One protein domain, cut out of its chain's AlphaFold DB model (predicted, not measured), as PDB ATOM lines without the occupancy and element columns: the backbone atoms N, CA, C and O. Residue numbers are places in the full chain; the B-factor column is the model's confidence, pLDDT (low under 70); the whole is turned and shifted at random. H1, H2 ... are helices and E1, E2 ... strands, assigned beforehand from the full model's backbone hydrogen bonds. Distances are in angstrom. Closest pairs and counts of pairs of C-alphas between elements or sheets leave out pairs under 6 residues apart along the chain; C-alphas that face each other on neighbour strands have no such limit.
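This is residues 3 to 60 of the 140 residues of an uncharacterized protein of Candidatus Poseidoniales archaeon (UniProt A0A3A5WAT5). This is a small rounded body in which the hairpin of E1 and E2 makes one side, H2 lies to another side, and H3 sits at the end away from E1. Residues 3 to 4 run between E2 and E3, as a short antiparallel pairing with residues 56 to 58 of E3, while H1 follows close behind them. The printed part has 58 residues with three named helices and three named strands, in the order H1, H2, E1, E2, H3, E3. The one sheet has the order E1 - E2, antiparallel, and the class is mixed, helices and strands. The whole is compact, with a radius of gyration of the C-alphas of 10.3 A and spans of 25 by 24 by 20 A.

Start at Ile 3 and go on to C-alpha 6 at (-26.336, 8.935, -13.415), where H1 begins; it covers residues 6 to 10, 6.1 A. After a tight link you reach H2, residues 14 to 21, 10.7 A long. Another tight link brings you to E1, residues 27 to 31, 12.1 A; find its first C-alpha at (-33.130, 4.863, -28.763). E2 follows at residues 38 to 41, 10.1 A. Further on, H3 takes residues 50 to 54, 6.3 A, and E3 residues 56 to 60, 10.8 A, ending at C-alpha 60 at (-26.346, 17.539, -28.921).

Look first at the hairpin of E1 and E2, antiparallel at 157 degrees between their directions. C-alphas 29 and 39 face each other at 4.6 A. N 28 and O 40 are within hydrogen-bond range at 3.0 A, and N 40 and O 28 at 2.8 A. Next compare E2 with E3: they are near each other, with 7 pairs of C-alphas within 10 A. E3 pairs with no named strand. H1 and H2 are close but not clearly touching, and their closest C-alphas, of Leu 8 and Ala 14, are 5.5 A apart. H2 and H3 are only just apart, at 8.1 A. H3 and E3 meet only through their link. Among the pairs that are apart are H1 and E1, H2 and E2, and E1 and E3. In H1 and H3 every O i to N i+4 pair is within hydrogen-bond range; in H2 it is 3 of 4.

The two C-alphas farthest apart are those of Lys 23 and Gly 34, 26.2 A. From C-alpha 3 to C-alpha 60 you measure 9.1 A. The printed part has no cut. No link is long; those from E1 to E2 and from E2 to H3 are short but not tight. The mean pLDDT of the printed part is 90.1, and residue 25 is the one printed residue under 70.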
ATOM      1  N   ILE A   3     -26.073  12.680 -22.916       94.69
ATOM      2  CA  ILE A   3     -25.521  12.200 -21.647       94.69
ATOM      3  C   ILE A   3     -26.577  12.444 -20.568       94.69
ATOM      4  O   ILE A   3     -26.988  13.587 -20.356       94.69
ATOM      5  N   LEU A   4     -27.013  11.381 -19.904       95.19
ATOM      6  CA  LEU A   4     -28.018  11.440 -18.843       95.19
ATOM      7  C   LEU A   4     -27.365  11.624 -17.478       95.19
ATOM      8  O   LEU A   4     -26.180  11.334 -17.295       95.19
ATOM      9  N   ASP A   5     -28.147  12.101 -16.517       94.69
ATOM     10  CA  ASP A   5     -27.733  12.053 -15.125       94.69
ATOM     11  C   ASP A   5     -27.644  10.601 -14.631       94.69
ATOM     12  O   ASP A   5     -28.502   9.766 -14.926       94.69
ATOM     13  N   ALA A   6     -26.582  10.292 -13.886       93.88
ATOM     14  CA  ALA A   6     -26.336   8.935 -13.415       93.88
ATOM     15  C   ALA A   6     -27.398   8.474 -12.407       93.88
ATOM     16  O   ALA A   6     -27.808   7.317 -12.462       93.88
ATOM     17  N   ALA A   7     -27.908   9.369 -11.550       94.44
ATOM     18  CA  ALA A   7     -28.917   9.003 -10.559       94.44
ATOM     19  C   ALA A   7     -30.250   8.618 -11.220       94.44
ATOM     20  O   ALA A   7     -30.933   7.715 -10.738       94.44
ATOM     21  N   LEU A   8     -30.598   9.236 -12.358       95.12
ATOM     22  CA  LEU A   8     -31.766   8.823 -13.141       95.12
ATOM     23  C   LEU A   8     -31.624   7.370 -13.617       95.12
ATOM     24  O   LEU A   8     -32.568   6.588 -13.498       95.12
ATOM     25  N   VAL A   9     -30.452   6.993 -14.130       94.88
ATOM     26  CA  VAL A   9     -30.211   5.626 -14.617       94.88
ATOM     27  C   VAL A   9     -30.138   4.623 -13.468       94.88
ATOM     28  O   VAL A   9     -30.814   3.599 -13.523       94.88
ATOM     29  N   GLU A  10     -29.416   4.943 -12.393       93.88
ATOM     30  CA  GLU A  10     -29.295   4.086 -11.204       93.88
ATOM     31  C   GLU A  10     -30.630   3.883 -10.470       93.88
ATOM     32  O   GLU A  10     -30.850   2.830  -9.877       93.88
ATOM     33  N   SER A  11     -31.554   4.846 -10.548       94.38
ATOM     34  CA  SER A  11     -32.902   4.701  -9.978       94.38
ATOM     35  C   SER A  11     -33.786   3.684 -10.712       94.38
ATOM     36  O   SER A  11     -34.843   3.314 -10.203       94.38
ATOM     37  N   GLY A  12     -33.396   3.258 -11.919       94.06
ATOM     38  CA  GLY A  12     -34.209   2.408 -12.791       94.06
ATOM     39  C   GLY A  12     -35.304   3.150 -13.570       94.06
ATOM     40  O   GLY A  12     -35.995   2.527 -14.369       94.06
ATOM     41  N   LEU A  13     -35.442   4.471 -13.399       94.88
ATOM     42  CA  LEU A  13     -36.506   5.276 -14.023       94.88
ATOM     43  C   LEU A  13     -36.139   5.837 -15.406       94.88
ATOM     44  O   LEU A  13     -36.951   6.517 -16.032       94.88
ATOM     45  N   ALA A  14     -34.925   5.586 -15.900       94.31
ATOM     46  CA  ALA A  14     -34.444   6.214 -17.127       94.31
ATOM     47  C   ALA A  14     -35.295   5.896 -18.361       94.31
ATOM     48  O   ALA A  14     -35.611   6.808 -19.114       94.31
ATOM     49  N   ASN A  15     -35.689   4.636 -18.572       92.56
ATOM     50  CA  ASN A  15     -36.500   4.268 -19.739       92.56
ATOM     51  C   ASN A  15     -37.898   4.904 -19.682       92.56
ATOM     52  O   ASN A  15     -38.380   5.410 -20.698       92.56
ATOM     53  N   ASP A  16     -38.503   4.951 -18.493       93.56
ATOM     54  CA  ASP A  16     -39.790   5.612 -18.278       93.56
ATOM     55  C   ASP A  16     -39.674   7.107 -18.575       93.56
ATOM     56  O   ASP A  16     -40.453   7.643 -19.359       93.56
ATOM     57  N   TRP A  17     -38.651   7.776 -18.037       94.81
ATOM     58  CA  TRP A  17     -38.402   9.189 -18.318       94.81
ATOM     59  C   TRP A  17     -38.144   9.445 -19.809       94.81
ATOM     60  O   TRP A  17     -38.759  10.341 -20.389       94.81
ATOM     61  N   ILE A  18     -37.303   8.630 -20.454       93.62
ATOM     62  CA  ILE A  18     -37.002   8.718 -21.888       93.62
ATOM     63  C   ILE A  18     -38.299   8.697 -22.708       93.62
ATOM     64  O   ILE A  18     -38.471   9.542 -23.586       93.62
ATOM     65  N   SER A  19     -39.236   7.801 -22.380       91.50
ATOM     66  CA  SER A  19     -40.529   7.692 -23.072       91.50
ATOM     67  C   SER A  19     -41.380   8.970 -23.006       91.50
ATOM     68  O   SER A  19     -42.234   9.193 -23.861       91.50
ATOM     69  N   THR A  20     -41.129   9.847 -22.025       92.19
ATOM     70  CA  THR A  20     -41.833  11.131 -21.888       92.19
ATOM     71  C   THR A  20     -41.212  12.258 -22.715       92.19
ATOM     72  O   THR A  20     -41.921  13.177 -23.128       92.19
ATOM     73  N   VAL A  21     -39.903  12.192 -22.986       91.50
ATOM     74  CA  VAL A  21     -39.140  13.250 -23.679       91.50
ATOM     75  C   VAL A  21     -38.844  12.923 -25.140       91.50
ATOM     76  O   VAL A  21     -38.260  13.734 -25.857       91.50
ATOM     77  N   THR A  22     -39.256  11.754 -25.622       87.25
ATOM     78  CA  THR A  22     -39.111  11.358 -27.021       87.25
ATOM     79  C   THR A  22     -40.395  10.749 -27.564       87.25
ATOM     80  O   THR A  22     -41.171  10.132 -26.845       87.25
ATOM     81  N   LYS A  23     -40.612  10.915 -28.869       75.56
ATOM     82  CA  LYS A  23     -41.595  10.130 -29.638       75.56
ATOM     83  C   LYS A  23     -40.909   9.147 -30.591       75.56
ATOM     84  O   LYS A  23     -41.541   8.645 -31.512       75.56
ATOM     85  N   SER A  24     -39.593   8.995 -30.458       74.19
ATOM     86  CA  SER A  24     -38.786   8.090 -31.265       74.19
ATOM     87  C   SER A  24     -38.728   6.738 -30.580       74.19
ATOM     88  O   SER A  24     -38.263   6.659 -29.447       74.19
ATOM     89  N   ASP A  25     -39.117   5.691 -31.299       68.00
ATOM     90  CA  ASP A  25     -38.983   4.310 -30.825       68.00
ATOM     91  C   ASP A  25     -37.528   3.809 -30.923       68.00
ATOM     92  O   ASP A  25     -37.156   2.800 -30.330       68.00
ATOM     93  N   GLU A  26     -36.670   4.538 -31.645       82.25
ATOM     94  CA  GLU A  26     -35.267   4.185 -31.861       82.25
ATOM     95  C   GLU A  26     -34.350   4.970 -30.916       82.25
ATOM     96  O   GLU A  26     -33.848   6.052 -31.245       82.25
ATOM     97  N   ILE A  27     -34.152   4.421 -29.716       88.31
ATOM     98  CA  ILE A  27     -33.130   4.863 -28.763       88.31
ATOM     99  C   ILE A  27     -32.185   3.706 -28.487       88.31
ATOM    100  O   ILE A  27     -32.603   2.590 -28.193       88.31
ATOM    101  N   THR A  28     -30.889   3.983 -28.578       90.44
ATOM    102  CA  THR A  28     -29.842   2.993 -28.334       90.44
ATOM    103  C   THR A  28     -28.968   3.450 -27.186       90.44
ATOM    104  O   THR A  28     -28.435   4.558 -27.196       90.44
ATOM    105  N   TRP A  29     -28.797   2.583 -26.197       91.12
ATOM    106  CA  TRP A  29     -27.850   2.806 -25.116       91.12
ATOM    107  C   TRP A  29     -26.421   2.604 -25.619       91.12
ATOM    108  O   TRP A  29     -26.097   1.555 -26.168       91.12
ATOM    109  N   ASN A  30     -25.570   3.610 -25.418       86.00
ATOM    110  CA  ASN A  30     -24.133   3.513 -25.683       86.00
ATOM    111  C   ASN A  30     -23.351   3.163 -24.408       86.00
ATOM    112  O   ASN A  30     -22.417   2.363 -24.424       86.00
ATOM    113  N   VAL A  31     -23.747   3.772 -23.287       84.81
ATOM    114  CA  VAL A  31     -23.219   3.508 -21.944       84.81
ATOM    115  C   VAL A  31     -24.395   3.494 -20.981       84.81
ATOM    116  O   VAL A  31     -25.131   4.475 -20.920       84.81
ATOM    117  N   VAL A  32     -24.560   2.411 -20.224       82.06
ATOM    118  CA  VAL A  32     -25.613   2.304 -19.197       82.06
ATOM    119  C   VAL A  32     -25.045   2.533 -17.796       82.06
ATOM    120  O   VAL A  32     -25.700   3.134 -16.957       82.06
ATOM    121  N   GLU A  33     -23.808   2.105 -17.548       78.44
ATOM    122  CA  GLU A  33     -23.207   2.109 -16.214       78.44
ATOM    123  C   GLU A  33     -22.205   3.254 -16.008       78.44
ATOM    124  O   GLU A  33     -21.597   3.779 -16.945       78.44
ATOM    125  N   GLY A  34     -21.982   3.610 -14.741       81.56
ATOM    126  CA  GLY A  34     -21.002   4.613 -14.339       81.56
ATOM    127  C   GLY A  34     -21.524   6.051 -14.397       81.56
ATOM    128  O   GLY A  34     -22.717   6.324 -14.432       81.56
ATOM    129  N   ARG A  35     -20.597   7.017 -14.366       83.88
ATOM    130  CA  ARG A  35     -20.919   8.428 -14.065       83.88
ATOM    131  C   ARG A  35     -21.512   9.236 -15.222       83.88
ATOM    132  O   ARG A  35     -21.926  10.370 -14.998       83.88
ATOM    133  N   ARG A  36     -21.459   8.720 -16.451       88.62
ATOM    134  CA  ARG A  36     -21.935   9.410 -17.662       88.62
ATOM    135  C   ARG A  36     -22.669   8.428 -18.573       88.62
ATOM    136  O   ARG A  36     -22.104   8.056 -19.603       88.62
ATOM    137  N   PRO A  37     -23.881   7.986 -18.204       93.81
ATOM    138  CA  PRO A  37     -24.706   7.181 -19.092       93.81
ATOM    139  C   PRO A  37     -25.021   7.941 -20.382       93.81
ATOM    140  O   PRO A  37     -25.204   9.159 -20.375       93.81
ATOM    141  N   GLN A  38     -25.058   7.232 -21.504       94.19
ATOM    142  CA  GLN A  38     -25.145   7.811 -22.840       94.19
ATOM    143  C   GLN A  38     -26.192   7.091 -23.674       94.19
ATOM    144  O   GLN A  38     -26.187   5.861 -23.767       94.19
ATOM    145  N   ILE A  39     -27.011   7.877 -24.367       93.81
ATOM    146  CA  ILE A  39     -27.976   7.391 -25.348       93.81
ATOM    147  C   ILE A  39     -27.763   8.048 -26.714       93.81
ATOM    148  O   ILE A  39     -27.472   9.246 -26.840       93.81
ATOM    149  N   HIS A  40     -27.947   7.251 -27.758       92.25
ATOM    150  CA  HIS A  40     -28.077   7.695 -29.135       92.25
ATOM    151  C   HIS A  40     -29.554   7.715 -29.518       92.25
ATOM    152  O   HIS A  40     -30.333   6.844 -29.138       92.25
ATOM    153  N   HIS A  41     -29.926   8.747 -30.260       91.19
ATOM    154  CA  HIS A  41     -31.277   9.002 -30.735       91.19
ATOM    155  C   HIS A  41     -31.175   9.756 -32.061       91.19
ATOM    156  O   HIS A  41     -30.188  10.461 -32.296       91.19
ATOM    157  N   GLN A  42     -32.162   9.572 -32.938       86.25
ATOM    158  CA  GLN A  42     -32.173  10.204 -34.263       86.25
ATOM    159  C   GLN A  42     -32.790  11.604 -34.268       86.25
ATOM    160  O   GLN A  42     -32.509  12.399 -35.163       86.25
ATOM    161  N   LYS A  43     -33.660  11.899 -33.298       87.50
ATOM    162  CA  LYS A  43     -34.388  13.167 -33.198       87.50
ATOM    163  C   LYS A  43     -34.100  13.824 -31.852       87.50
ATOM    164  O   LYS A  43     -34.036  13.093 -30.863       87.50
ATOM    165  N   PRO A  44     -33.992  15.164 -31.795       87.81
ATOM    166  CA  PRO A  44     -33.803  15.883 -30.542       87.81
ATOM    167  C   PRO A  44     -34.833  15.479 -29.484       87.81
ATOM    168  O   PRO A  44     -36.009  15.268 -29.793       87.81
ATOM    169  N   LEU A  45     -34.381  15.376 -28.233       90.31
ATOM    170  CA  LEU A  45     -35.266  15.131 -27.098       90.31
ATOM    171  C   LEU A  45     -36.009  16.421 -26.750       90.31
ATOM    172  O   LEU A  45     -35.428  17.502 -26.759       90.31
ATOM    173  N   ARG A  46     -37.284  16.300 -26.391       91.69
ATOM    174  CA  ARG A  46     -38.103  17.414 -25.920       91.69
ATOM    175  C   ARG A  46     -37.890  17.612 -24.420       91.69
ATOM    176  O   ARG A  46     -38.601  17.029 -23.601       91.69
ATOM    177  N   ILE A  47     -36.885  18.405 -24.065       90.38
ATOM    178  CA  ILE A  47     -36.461  18.629 -22.675       90.38
ATOM    179  C   ILE A  47     -37.112  19.918 -22.144       90.38
ATOM    180  O   ILE A  47     -36.455  20.929 -21.899       90.38
ATOM    181  N   ASP A  48     -38.431  19.868 -21.957       87.88
ATOM    182  CA  ASP A  48     -39.206  21.013 -21.465       87.88
ATOM    183  C   ASP A  48     -39.220  21.049 -19.926       87.88
ATOM    184  O   ASP A  48     -39.547  20.055 -19.275       87.88
ATOM    185  N   GLY A  49     -38.945  22.216 -19.337       89.81
ATOM    186  CA  GLY A  49     -39.027  22.448 -17.889       89.81
ATOM    187  C   GLY A  49     -37.778  22.038 -17.097       89.81
ATOM    188  O   GLY A  49     -36.969  21.217 -17.527       89.81
ATOM    189  N   GLU A  50     -37.609  22.627 -15.911       89.19
ATOM    190  CA  GLU A  50     -36.384  22.471 -15.108       89.19
ATOM    191  C   GLU A  50     -36.127  21.026 -14.674       89.19
ATOM    192  O   GLU A  50     -35.005  20.546 -14.800       89.19
ATOM    193  N   ASN A  51     -37.163  20.294 -14.254       90.31
ATOM    194  CA  ASN A  51     -37.009  18.906 -13.812       90.31
ATOM    195  C   ASN A  51     -36.431  18.003 -14.911       90.31
ATOM    196  O   ASN A  51     -35.561  17.187 -14.630       90.31
ATOM    197  N   ASN A  52     -36.864  18.174 -16.165       92.56
ATOM    198  CA  ASN A  52     -36.324  17.406 -17.289       92.56
ATOM    199  C   ASN A  52     -34.892  17.823 -17.628       92.56
ATOM    200  O   ASN A  52     -34.077  16.975 -17.979       92.56
ATOM    201  N   ARG A  53     -34.563  19.110 -17.480       91.50
ATOM    202  CA  ARG A  53     -33.193  19.605 -17.673       91.50
ATOM    203  C   ARG A  53     -32.226  19.019 -16.647       91.50
ATOM    204  O   ARG A  53     -31.103  18.695 -17.011       91.50
ATOM    205  N   LEU A  54     -32.666  18.797 -15.405       92.44
ATOM    206  CA  LEU A  54     -31.853  18.142 -14.368       92.44
ATOM    207  C   LEU A  54     -31.508  16.681 -14.699       92.44
ATOM    208  O   LEU A  54     -30.513  16.166 -14.200       92.44
ATOM    209  N   MET A  55     -32.299  16.018 -15.546       94.94
ATOM    210  CA  MET A  55     -32.055  14.632 -15.963       94.94
ATOM    211  C   MET A  55     -30.980  14.503 -17.051       94.94
ATOM    212  O   MET A  55     -30.571  13.392 -17.398       94.94
ATOM    213  N   VAL A  56     -30.524  15.625 -17.617       94.25
ATOM    214  CA  VAL A  56     -29.626  15.665 -18.772       94.25
ATOM    215  C   VAL A  56     -28.361  16.439 -18.425       94.25
ATOM    216  O   VAL A  56     -28.400  17.617 -18.094       94.25
ATOM    217  N   GLN A  57     -27.205  15.791 -18.564       93.56
ATOM    218  CA  GLN A  57     -25.909  16.441 -18.349       93.56
ATOM    219  C   GLN A  57     -25.382  17.150 -19.600       93.56
ATOM    220  O   GLN A  57     -24.637  18.124 -19.486       93.56
ATOM    221  N   ALA A  58     -25.707  16.629 -20.785       93.75
ATOM    222  CA  ALA A  58     -25.410  17.247 -22.074       93.75
ATOM    223  C   ALA A  58     -26.285  16.621 -23.165       93.75
ATOM    224  O   ALA A  58     -26.511  15.412 -23.164       93.75
ATOM    225  N   THR A  59     -26.727  17.411 -24.138       94.19
ATOM    226  CA  THR A  59     -27.390  16.901 -25.341       94.19
ATOM    227  C   THR A  59     -26.891  17.645 -26.565       94.19
ATOM    228  O   THR A  59     -26.517  18.816 -26.484       94.19
ATOM    229  N   GLY A  60     -26.812  16.944 -27.687       94.31
ATOM    230  CA  GLY A  60     -26.346  17.539 -28.921       94.31
ATOM    231  C   GLY A  60     -26.334  16.579 -30.095       94.31
ATOM    232  O   GLY A  60     -26.559  15.364 -29.973       94.31
TER     233      GLY A  60